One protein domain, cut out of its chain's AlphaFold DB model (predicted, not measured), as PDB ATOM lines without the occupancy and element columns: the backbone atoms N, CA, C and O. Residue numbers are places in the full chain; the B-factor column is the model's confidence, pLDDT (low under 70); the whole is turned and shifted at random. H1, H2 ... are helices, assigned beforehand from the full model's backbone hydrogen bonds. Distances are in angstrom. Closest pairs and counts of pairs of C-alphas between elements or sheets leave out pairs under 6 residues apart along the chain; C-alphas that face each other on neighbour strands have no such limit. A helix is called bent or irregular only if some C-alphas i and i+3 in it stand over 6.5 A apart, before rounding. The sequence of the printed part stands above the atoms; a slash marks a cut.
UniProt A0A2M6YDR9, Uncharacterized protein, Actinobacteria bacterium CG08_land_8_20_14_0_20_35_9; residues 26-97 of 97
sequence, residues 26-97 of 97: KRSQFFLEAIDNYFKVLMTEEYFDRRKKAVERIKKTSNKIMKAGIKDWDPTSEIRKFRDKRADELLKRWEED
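What this domain is: This is residues 26 to 97 of the 97 residues of an uncharacterized protein of Actinobacteria bacterium CG08_land_8_20_14_0_20_35_9 (UniProt A0A2M6YDR9). Two straight helices make an L: the long H1 is one arm, and the shorter H2 runs off from near H1's last turns, nearly at a right angle. The link, residues 68 to 74, folds back beyond the end of H1, and the beginning of H2 packs on residues 58 to 62 of H1. Away from this corner both arms stick out, residues 26 to 54 on one side and 80 to 97 on the other. The printed part has 72 residues with two named helices, H1 then H2, and no named strand; its class is all helix. It is extended, with a radius of gyration of the C-alphas of 20.8 A, and flat, spanning 62 by 44 by 11 A.

How they stand to each other: H1, residues 27 to 67, is the longest helix. It touches H2, residues 75 to 95, with residues 58 to 62 alone, and H2 touches it with residues 75 to 76 alone. There are 4 pairs of C-alphas within 8 A, and the closest C-alphas, those of Ser 62 and Pro 75, are 6.0 A apart. The lines of the two helices are only just about perpendicular, at 73 degrees. Their centres are 25.7 A apart. In H1 and H2 every O i to N i+4 pair is within hydrogen-bond range.

Where its parts are: H1 has 41 residues and measures 59.6 A from C-alpha 27 at (179.869, 180.584, 198.088) to C-alpha 67 at (133.378, 145.887, 184.472). H2 has 21 residues and measures 30.6 A, ending with C-alpha 95 at (143.092, 149.869, 225.218). Neither helix is bent.

The domain as a whole: The two C-alphas farthest apart, those of Lys 26 and Gly 69, are 64.7 A apart. The printed part has no cut and ends at Asp 97, the chain's last residue. The link from H1 to H2, 7 residues, is short. The mean pLDDT of the printed part is 73.6; 27 residues are under 70, among them residues 70 to 73, 85 to 88 and 93 to 97.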
ATOM      1  N   LYS A  26     177.909 183.588 201.464       92.31
ATOM      2  CA  LYS A  26     179.156 182.871 201.119       92.31
ATOM      3  C   LYS A  26     178.917 181.944 199.923       92.31
ATOM      4  O   LYS A  26     177.795 181.500 199.715       92.31
ATOM      5  N   ARG A  27     179.974 181.581 199.178       89.44
ATOM      6  CA  ARG A  27     179.869 180.584 198.088       89.44
ATOM      7  C   ARG A  27     179.338 179.244 198.607       89.44
ATOM      8  O   ARG A  27     178.446 178.666 198.012       89.44
ATOM      9  N   SER A  28     179.828 178.793 199.764       87.56
ATOM     10  CA  SER A  28     179.340 177.570 200.412       87.56
ATOM     11  C   SER A  28     177.844 177.631 200.724       87.56
ATOM     12  O   SER A  28     177.142 176.655 200.510       87.56
ATOM     13  N   GLN A  29     177.356 178.786 201.185       88.19
ATOM     14  CA  GLN A  29     175.939 178.999 201.471       88.19
ATOM     15  C   GLN A  29     175.101 178.923 200.190       88.19
ATOM     16  O   GLN A  29     174.084 178.242 200.176       88.19
ATOM     17  N   PHE A  30     175.573 179.542 199.102       92.50
ATOM     18  CA  PHE A  30     174.935 179.430 197.791       92.50
ATOM     19  C   PHE A  30     174.801 177.967 197.348       92.50
ATOM     20  O   PHE A  30     173.719 177.549 196.953       92.50
ATOM     21  N   PHE A  31     175.871 177.171 197.454       89.69
ATOM     22  CA  PHE A  31     175.820 175.758 197.069       89.69
ATOM     23  C   PHE A  31     174.878 174.941 197.956       89.69
ATOM     24  O   PHE A  31     174.142 174.111 197.437       89.69
ATOM     25  N   LEU A  32     174.854 175.190 199.269       85.94
ATOM     26  CA  LEU A  32     173.917 174.518 200.173       85.94
ATOM     27  C   LEU A  32     172.461 174.835 199.812       85.94
ATOM     28  O   LEU A  32     171.645 173.922 199.729       85.94
ATOM     29  N   GLU A  33     172.149 176.103 199.543       88.75
ATOM     30  CA  GLU A  33     170.810 176.529 199.122       88.75
ATOM     31  C   GLU A  33     170.427 175.956 197.752       88.75
ATOM     32  O   GLU A  33     169.294 175.523 197.558       88.75
ATOM     33  N   ALA A  34     171.365 175.919 196.803       89.62
ATOM     34  CA  ALA A  34     171.139 175.333 195.487       89.62
ATOM     35  C   ALA A  34     170.854 173.827 195.582       89.62
ATOM     36  O   ALA A  34     169.906 173.347 194.967       89.62
ATOM     37  N   ILE A  35     171.634 173.100 196.389       84.19
ATOM     38  CA  ILE A  35     171.447 171.665 196.633       84.19
ATOM     39  C   ILE A  35     170.091 171.406 197.297       84.19
ATOM     40  O   ILE A  35     169.345 170.547 196.833       84.19
ATOM     41  N   ASP A  36     169.748 172.158 198.345       80.69
ATOM     42  CA  ASP A  36     168.470 172.011 199.051       80.69
ATOM     43  C   ASP A  36     167.277 172.281 198.121       80.69
ATOM     44  O   ASP A  36     166.335 171.491 198.055       80.69
ATOM     45  N   ASN A  37     167.339 173.349 197.322       87.00
ATOM     46  CA  ASN A  37     166.297 173.653 196.341       87.00
ATOM     47  C   ASN A  37     166.197 172.588 195.245       87.00
ATOM     48  O   ASN A  37     165.091 172.205 194.868       87.00
ATOM     49  N   TYR A  38     167.328 172.074 194.763       84.44
ATOM     50  CA  TYR A  38     167.341 171.007 193.768       84.44
ATOM     51  C   TYR A  38     166.706 169.723 194.312       84.44
ATOM     52  O   TYR A  38     165.830 169.145 193.666       84.44
ATOM     53  N   PHE A  39     167.055 169.318 195.537       76.06
ATOM     54  CA  PHE A  39     166.421 168.168 196.182       76.06
ATOM     55  C   PHE A  39     164.934 168.390 196.438       76.06
ATOM     56  O   PHE A  39     164.150 167.469 196.238       76.06
ATOM     57  N   LYS A  40     164.510 169.595 196.827       79.62
ATOM     58  CA  LYS A  40     163.082 169.915 196.969       79.62
ATOM     59  C   LYS A  40     162.325 169.732 195.659       79.62
ATOM     60  O   LYS A  40     161.241 169.153 195.684       79.62
ATOM     61  N   VAL A  41     162.881 170.180 194.534       85.25
ATOM     62  CA  VAL A  41     162.281 169.970 193.208       85.25
ATOM     63  C   VAL A  41     162.218 168.481 192.874       85.25
ATOM     64  O   VAL A  41     161.125 167.982 192.623       85.25
ATOM     65  N   LEU A  42     163.331 167.748 192.988       74.81
ATOM     66  CA  LEU A  42     163.366 166.305 192.720       74.81
ATOM     67  C   LEU A  42     162.378 165.517 193.587       74.81
ATOM     68  O   LEU A  42     161.636 164.676 193.092       74.81
ATOM     69  N   MET A  43     162.322 165.808 194.885       72.44
ATOM     70  CA  MET A  43     161.404 165.141 195.810       72.44
ATOM     71  C   MET A  43     159.947 165.491 195.513       72.44
ATOM     72  O   MET A  43     159.060 164.659 195.702       72.44
ATOM     73  N   THR A  44     159.691 166.709 195.036       73.50
ATOM     74  CA  THR A  44     158.364 167.136 194.593       73.50
ATOM     75  C   THR A  44     157.962 166.391 193.322       73.50
ATOM     76  O   THR A  44     156.857 165.854 193.269       73.50
ATOM     77  N   GLU A  45     158.853 166.277 192.337       72.88
ATOM     78  CA  GLU A  45     158.637 165.487 191.119       72.88
ATOM     79  C   GLU A  45     158.409 164.006 191.440       72.88
ATOM     80  O   GLU A  45     157.410 163.433 191.006       72.88
ATOM     81  N   GLU A  46     159.240 163.401 192.293       69.88
ATOM     82  CA  GLU A  46     159.043 162.028 192.760       69.88
ATOM     83  C   GLU A  46     157.720 161.850 193.510       69.88
ATOM     84  O   GLU A  46     157.036 160.836 193.345       69.88
ATOM     85  N   TYR A  47     157.335 162.815 194.348       63.78
ATOM     86  CA  TYR A  47     156.059 162.789 195.055       63.78
ATOM     87  C   TYR A  47     154.882 162.860 194.077       63.78
ATOM     88  O   TYR A  47     153.938 162.072 194.197       63.78
ATOM     89  N   PHE A  48     154.938 163.749 193.082       66.69
ATOM     90  CA  PHE A  48     153.926 163.842 192.032       66.69
ATOM     91  C   PHE A  48     153.852 162.560 191.204       66.69
ATOM     92  O   PHE A  48     152.748 162.075 190.953       66.69
ATOM     93  N   ASP A  49     154.986 161.949 190.869       73.94
ATOM     94  CA  ASP A  49     155.040 160.688 190.133       73.94
ATOM     95  C   ASP A  49     154.481 159.514 190.940       73.94
ATOM     96  O   ASP A  49     153.685 158.714 190.434       73.94
ATOM     97  N   ARG A  50     154.829 159.419 192.228       66.81
ATOM     98  CA  ARG A  50     154.249 158.422 193.141       66.81
ATOM     99  C   ARG A  50     152.742 158.623 193.271       66.81
ATOM    100  O   ARG A  50     151.991 157.646 193.199       66.81
ATOM    101  N   ARG A  51     152.287 159.873 193.407       64.44
ATOM    102  CA  ARG A  51     150.865 160.226 193.489       64.44
ATOM    103  C   ARG A  51     150.135 159.889 192.190       64.44
ATOM    104  O   ARG A  51     149.081 159.261 192.247       64.44
ATOM    105  N   LYS A  52     150.711 160.200 191.029       73.38
ATOM    106  CA  LYS A  52     150.170 159.855 189.706       73.38
ATOM    107  C   LYS A  52     150.030 158.341 189.540       73.38
ATOM    108  O   LYS A  52     148.938 157.863 189.245       73.38
ATOM    109  N   LYS A  53     151.078 157.572 189.860       77.69
ATOM    110  CA  LYS A  53     151.050 156.095 189.852       77.69
ATOM    111  C   LYS A  53     150.022 155.516 190.831       77.69
ATOM    112  O   LYS A  53     149.442 154.463 190.565       77.69
ATOM    113  N   ALA A  54     149.801 156.148 191.984       67.38
ATOM    114  CA  ALA A  54     148.759 155.739 192.929       67.38
ATOM    115  C   ALA A  54     147.350 156.007 192.371       67.38
ATOM    116  O   ALA A  54     146.514 155.104 192.382       67.38
ATOM    117  N   VAL A  55     147.106 157.192 191.802       68.00
ATOM    118  CA  VAL A  55     145.828 157.534 191.154       68.00
ATOM    119  C   VAL A  55     145.532 156.608 189.970       68.00
ATOM    120  O   VAL A  55     144.409 156.129 189.830       68.00
ATOM    121  N   GLU A  56     146.523 156.294 189.136       78.81
ATOM    122  CA  GLU A  56     146.356 155.356 188.017       78.81
ATOM    123  C   GLU A  56     145.999 153.942 188.483       78.81
ATOM    124  O   GLU A  56     145.132 153.296 187.886       78.81
ATOM    125  N   ARG A  57     146.624 153.458 189.564       74.19
ATOM    126  CA  ARG A  57     146.273 152.166 190.172       74.19
ATOM    127  C   ARG A  57     144.832 152.163 190.675       74.19
ATOM    128  O   ARG A  57     144.094 151.233 190.363       74.19
ATOM    129  N   ILE A  58     144.414 153.226 191.362       72.06
ATOM    130  CA  ILE A  58     143.037 153.403 191.841       72.06
ATOM    131  C   ILE A  58     142.036 153.377 190.674       72.06
ATOM    132  O   ILE A  58     141.064 152.621 190.715       72.06
ATOM    133  N   LYS A  59     142.305 154.122 189.592       72.88
ATOM    134  CA  LYS A  59     141.462 154.130 188.381       72.88
ATOM    135  C   LYS A  59     141.374 152.753 187.720       72.88
ATOM    136  O   LYS A  59     140.288 152.327 187.335       72.88
ATOM    137  N   LYS A  60     142.493 152.028 187.602       81.50
ATOM    138  CA  LYS A  60     142.505 150.663 187.042       81.50
ATOM    139  C   LYS A  60     141.652 149.702 187.870       81.50
ATOM    140  O   LYS A  60     140.905 148.918 187.292       81.50
ATOM    141  N   THR A  61     141.749 149.770 189.196       73.06
ATOM    142  CA  THR A  61     140.940 148.942 190.101       73.06
ATOM    143  C   THR A  61     139.455 149.286 189.994       73.06
ATOM    144  O   THR A  61     138.649 148.377 189.823       73.06
ATOM    145  N   SER A  62     139.101 150.577 189.982       68.50
ATOM    146  CA  SER A  62     137.723 151.047 189.761       68.50
ATOM    147  C   SER A  62     137.129 150.480 188.472       68.50
ATOM    148  O   SER A  62     136.104 149.807 188.500       68.50
ATOM    149  N   ASN A  63     137.842 150.636 187.351       77.69
ATOM    150  CA  ASN A  63     137.388 150.152 186.049       77.69
ATOM    151  C   ASN A  63     137.203 148.630 186.012       77.69
ATOM    152  O   ASN A  63     136.286 148.145 185.353       77.69
ATOM    153  N   LYS A  64     138.067 147.862 186.690       78.81
ATOM    154  CA  LYS A  64     137.909 146.401 186.793       78.81
ATOM    155  C   LYS A  64     136.648 146.025 187.570       78.81
ATOM    156  O   LYS A  64     135.921 145.146 187.126       78.81
ATOM    157  N   ILE A  65     136.385 146.701 188.686       71.88
ATOM    158  CA  ILE A  65     135.226 146.433 189.546       71.88
ATOM    159  C   ILE A  65     133.919 146.841 188.851       71.88
ATOM    160  O   ILE A  65     132.960 146.075 188.848       71.88
ATOM    161  N   MET A  66     133.914 147.977 188.149       70.25
ATOM    162  CA  MET A  66     132.769 148.396 187.337       70.25
ATOM    163  C   MET A  66     132.483 147.433 186.182       70.25
ATOM    164  O   MET A  66     131.328 147.095 185.929       70.25
ATOM    165  N   LYS A  67     133.525 146.926 185.507       78.06
ATOM    166  CA  LYS A  67     133.378 145.887 184.472       78.06
ATOM    167  C   LYS A  67     132.865 144.552 185.019       78.06
ATOM    168  O   LYS A  67     132.286 143.791 184.256       78.06
ATOM    169  N   ALA A  68     133.054 144.278 186.310       77.81
ATOM    170  CA  ALA A  68     132.514 143.098 186.984       77.81
ATOM    171  C   ALA A  68     131.027 143.244 187.377       77.81
ATOM    172  O   ALA A  68     130.477 142.349 188.010       77.81
ATOM    173  N   GLY A  69     130.370 144.349 186.998       73.94
ATOM    174  CA  GLY A  69     128.929 144.551 187.178       73.94
ATOM    175  C   GLY A  69     128.542 145.433 188.367       73.94
ATOM    176  O   GLY A  69     127.358 145.718 188.540       73.94
ATOM    177  N   ILE A  70     129.506 145.917 189.158       69.44
ATOM    178  CA  ILE A  70     129.245 146.836 190.274       69.44
ATOM    179  C   ILE A  70     129.233 148.275 189.744       69.44
ATOM    180  O   ILE A  70     130.285 148.885 189.538       69.44
ATOM    181  N   LYS A  71     128.040 148.827 189.500       65.12
ATOM    182  CA  LYS A  71     127.879 150.253 189.176       65.12
ATOM    183  C   LYS A  71     128.218 151.121 190.394       65.12
ATOM    184  O   LYS A  71     127.987 150.718 191.528       65.12
ATOM    185  N   ASP A  72     128.782 152.297 190.129       66.81
ATOM    186  CA  ASP A  72     129.060 153.352 191.118       66.81
ATOM    187  C   ASP A  72     130.061 152.997 192.233       66.81
ATOM    188  O   ASP A  72     130.030 153.558 193.328       66.81
ATOM    189  N   TRP A  73     131.010 152.098 191.953       65.88
ATOM    190  CA  TRP A  73     132.104 151.802 192.881       65.88
ATOM    191  C   TRP A  73     133.082 152.983 193.013       65.88
ATOM    192  O   TRP A  73     133.906 153.209 192.120       65.88
ATOM    193  N   ASP A  74     133.037 153.689 194.148       73.44
ATOM    194  CA  ASP A  74     134.023 154.706 194.531       73.44
ATOM    195  C   ASP A  74     135.193 154.068 195.303       73.44
ATOM    196  O   ASP A  74     135.097 153.795 196.500       73.44
ATOM    197  N   PRO A  75     136.362 153.882 194.674       67.19
ATOM    198  CA  PRO A  75     137.486 153.251 195.345       67.19
ATOM    199  C   PRO A  75     138.084 154.129 196.449       67.19
ATOM    200  O   PRO A  75     138.803 153.621 197.308       67.19
ATOM    201  N   THR A  76     137.854 155.443 196.418       68.19
ATOM    202  CA  THR A  76     138.442 156.374 197.387       68.19
ATOM    203  C   THR A  76     137.758 156.239 198.739       68.19
ATOM    204  O   THR A  76     138.446 156.169 199.761       68.19
ATOM    205  N   SER A  77     136.424 156.174 198.766       72.12
ATOM    206  CA  SER A  77     135.670 155.903 199.995       72.12
ATOM    207  C   SER A  77     135.963 154.513 200.553       72.12
ATOM    208  O   SER A  77     136.129 154.372 201.762       72.12
ATOM    209  N   GLU A  78     136.135 153.508 199.698       70.31
ATOM    210  CA  GLU A  78     136.472 152.148 200.132       70.31
ATOM    211  C   GLU A  78     137.867 152.079 200.771       70.31
ATOM    212  O   GLU A  78     138.029 151.523 201.858       70.31
ATOM    213  N   ILE A  79     138.868 152.745 200.183       71.12
ATOM    214  CA  ILE A  79     140.201 152.871 200.797       71.12
ATOM    215  C   ILE A  79     140.130 153.596 202.152       71.12
ATOM    216  O   ILE A  79     140.839 153.203 203.080       71.12
ATOM    217  N   ARG A  80     139.279 154.625 202.299       70.06
ATOM    218  CA  ARG A  80     139.070 155.300 203.596       70.06
ATOM    219  C   ARG A  80     138.494 154.343 204.638       70.06
ATOM    220  O   ARG A  80     139.083 154.221 205.704       70.06
ATOM    221  N   LYS A  81     137.445 153.585 204.298       72.50
ATOM    222  CA  LYS A  81     136.842 152.582 205.198       72.50
ATOM    223  C   LYS A  81     137.865 151.555 205.692       72.50
ATOM    224  O   LYS A  81     137.863 151.219 206.871       72.50
ATOM    225  N   PHE A  82     138.749 151.067 204.818       68.50
ATOM    226  CA  PHE A  82     139.807 150.130 205.219       68.50
ATOM    227  C   PHE A  82     140.854 150.765 206.137       68.50
ATOM    228  O   PHE A  82     141.327 150.115 207.068       68.50
ATOM    229  N   ARG A  83     141.232 152.024 205.886       64.19
ATOM    230  CA  ARG A  83     142.197 152.743 206.725       64.19
ATOM    231  C   ARG A  83     141.632 153.018 208.114       64.19
ATOM    232  O   ARG A  83     142.340 152.809 209.093       64.19
ATOM    233  N   ASP A  84     140.383 153.460 208.178       71.50
ATOM    234  CA  ASP A  84     139.741 153.841 209.433       71.50
ATOM    235  C   ASP A  84     139.481 152.585 210.292       71.50
ATOM    236  O   ASP A  84     139.882 152.556 211.449       71.50
ATOM    237  N   LYS A  85     139.034 151.466 209.693       69.94
ATOM    238  CA  LYS A  85     138.961 150.160 210.388       69.94
ATOM    239  C   LYS A  85     140.296 149.696 210.975       69.94
ATOM    240  O   LYS A  85     140.329 149.140 212.067       69.94
ATOM    241  N   ARG A  86     141.399 149.904 210.250       67.06
ATOM    242  CA  ARG A  86     142.742 149.535 210.720       67.06
ATOM    243  C   ARG A  86     143.222 150.440 211.860       67.06
ATOM    244  O   ARG A  86     143.967 149.980 212.717       67.06
ATOM    245  N   ALA A  87     142.832 151.712 211.857       62.47
ATOM    246  CA  ALA A  87     143.106 152.623 212.965       62.47
ATOM    247  C   ALA A  87     142.308 152.223 214.216       62.47
ATOM    248  O   ALA A  87     142.888 152.164 215.297       62.47
ATOM    249  N   ASP A  88     141.036 151.851 214.051       68.06
ATOM    250  CA  ASP A  88     140.178 151.364 215.138       68.06
ATOM    251  C   ASP A  88     140.699 150.049 215.749       68.06
ATOM    252  O   ASP A  88     140.682 149.881 216.966       68.06
ATOM    253  N   GLU A  89     141.214 149.118 214.934       70.75
ATOM    254  CA  GLU A  89     141.864 147.886 215.421       70.75
ATOM    255  C   GLU A  89     143.132 148.159 216.243       70.75
ATOM    256  O   GLU A  89     143.382 147.481 217.238       70.75
ATOM    257  N   LEU A  90     143.944 149.137 215.832       66.56
ATOM    258  CA  LEU A  90     145.154 149.516 216.564       66.56
ATOM    259  C   LEU A  90     144.827 150.223 217.884       66.56
ATOM    260  O   LEU A  90     145.505 149.970 218.874       66.56
ATOM    261  N   LEU A  91     143.785 151.061 217.894       65.50
ATOM    262  CA  LEU A  91     143.259 151.706 219.099       65.50
ATOM    263  C   LEU A  91     142.737 150.679 220.106       65.50
ATOM    264  O   LEU A  91     143.142 150.716 221.260       65.50
ATOM    265  N   LYS A  92     141.936 149.703 219.661       74.38
ATOM    266  CA  LYS A  92     141.461 148.617 220.536       74.38
ATOM    267  C   LYS A  92     142.599 147.812 221.155       74.38
ATOM    268  O   LYS A  92     142.558 147.521 222.339       74.38
ATOM    269  N   ARG A  93     143.642 147.505 220.377       65.62
ATOM    270  CA  ARG A  93     144.845 146.835 220.899       65.62
ATOM    271  C   ARG A  93     145.581 147.638 221.970       65.62
ATOM    272  O   ARG A  93     146.212 147.036 222.818       65.62
ATOM    273  N   TRP A  94     145.542 148.966 221.894       60.38
ATOM    274  CA  TRP A  94     146.161 149.854 222.880       60.38
ATOM    275  C   TRP A  94     145.318 150.034 224.145       60.38
ATOM    276  O   TRP A  94     145.863 150.403 225.175       60.38
ATOM    277  N   GLU A  95     144.004 149.824 224.066       65.62
ATOM    278  CA  GLU A  95     143.092 149.869 225.218       65.62
ATOM    279  C   GLU A  95     143.024 148.527 225.973       65.62
ATOM    280  O   GLU A  95     142.512 148.480 227.091       65.62
ATOM    281  N   GLU A  96     143.519 147.443 225.364       62.69
ATOM    282  CA  GLU A  96     143.594 146.092 225.944       62.69
ATOM    283  C   GLU A  96     144.936 145.788 226.655       62.69
ATOM    284  O   GLU A  96     145.005 144.780 227.363       62.69
ATOM    285  N   ASP A  97     145.959 146.644 226.501       50.19
ATOM    286  CA  ASP A  97     147.268 146.600 227.197       50.19
ATOM    287  C   ASP A  97     147.302 147.554 228.413       50.19
ATOM    288  O   ASP A  97     147.926 147.189 229.442       50.19
TER     289      ASP A  97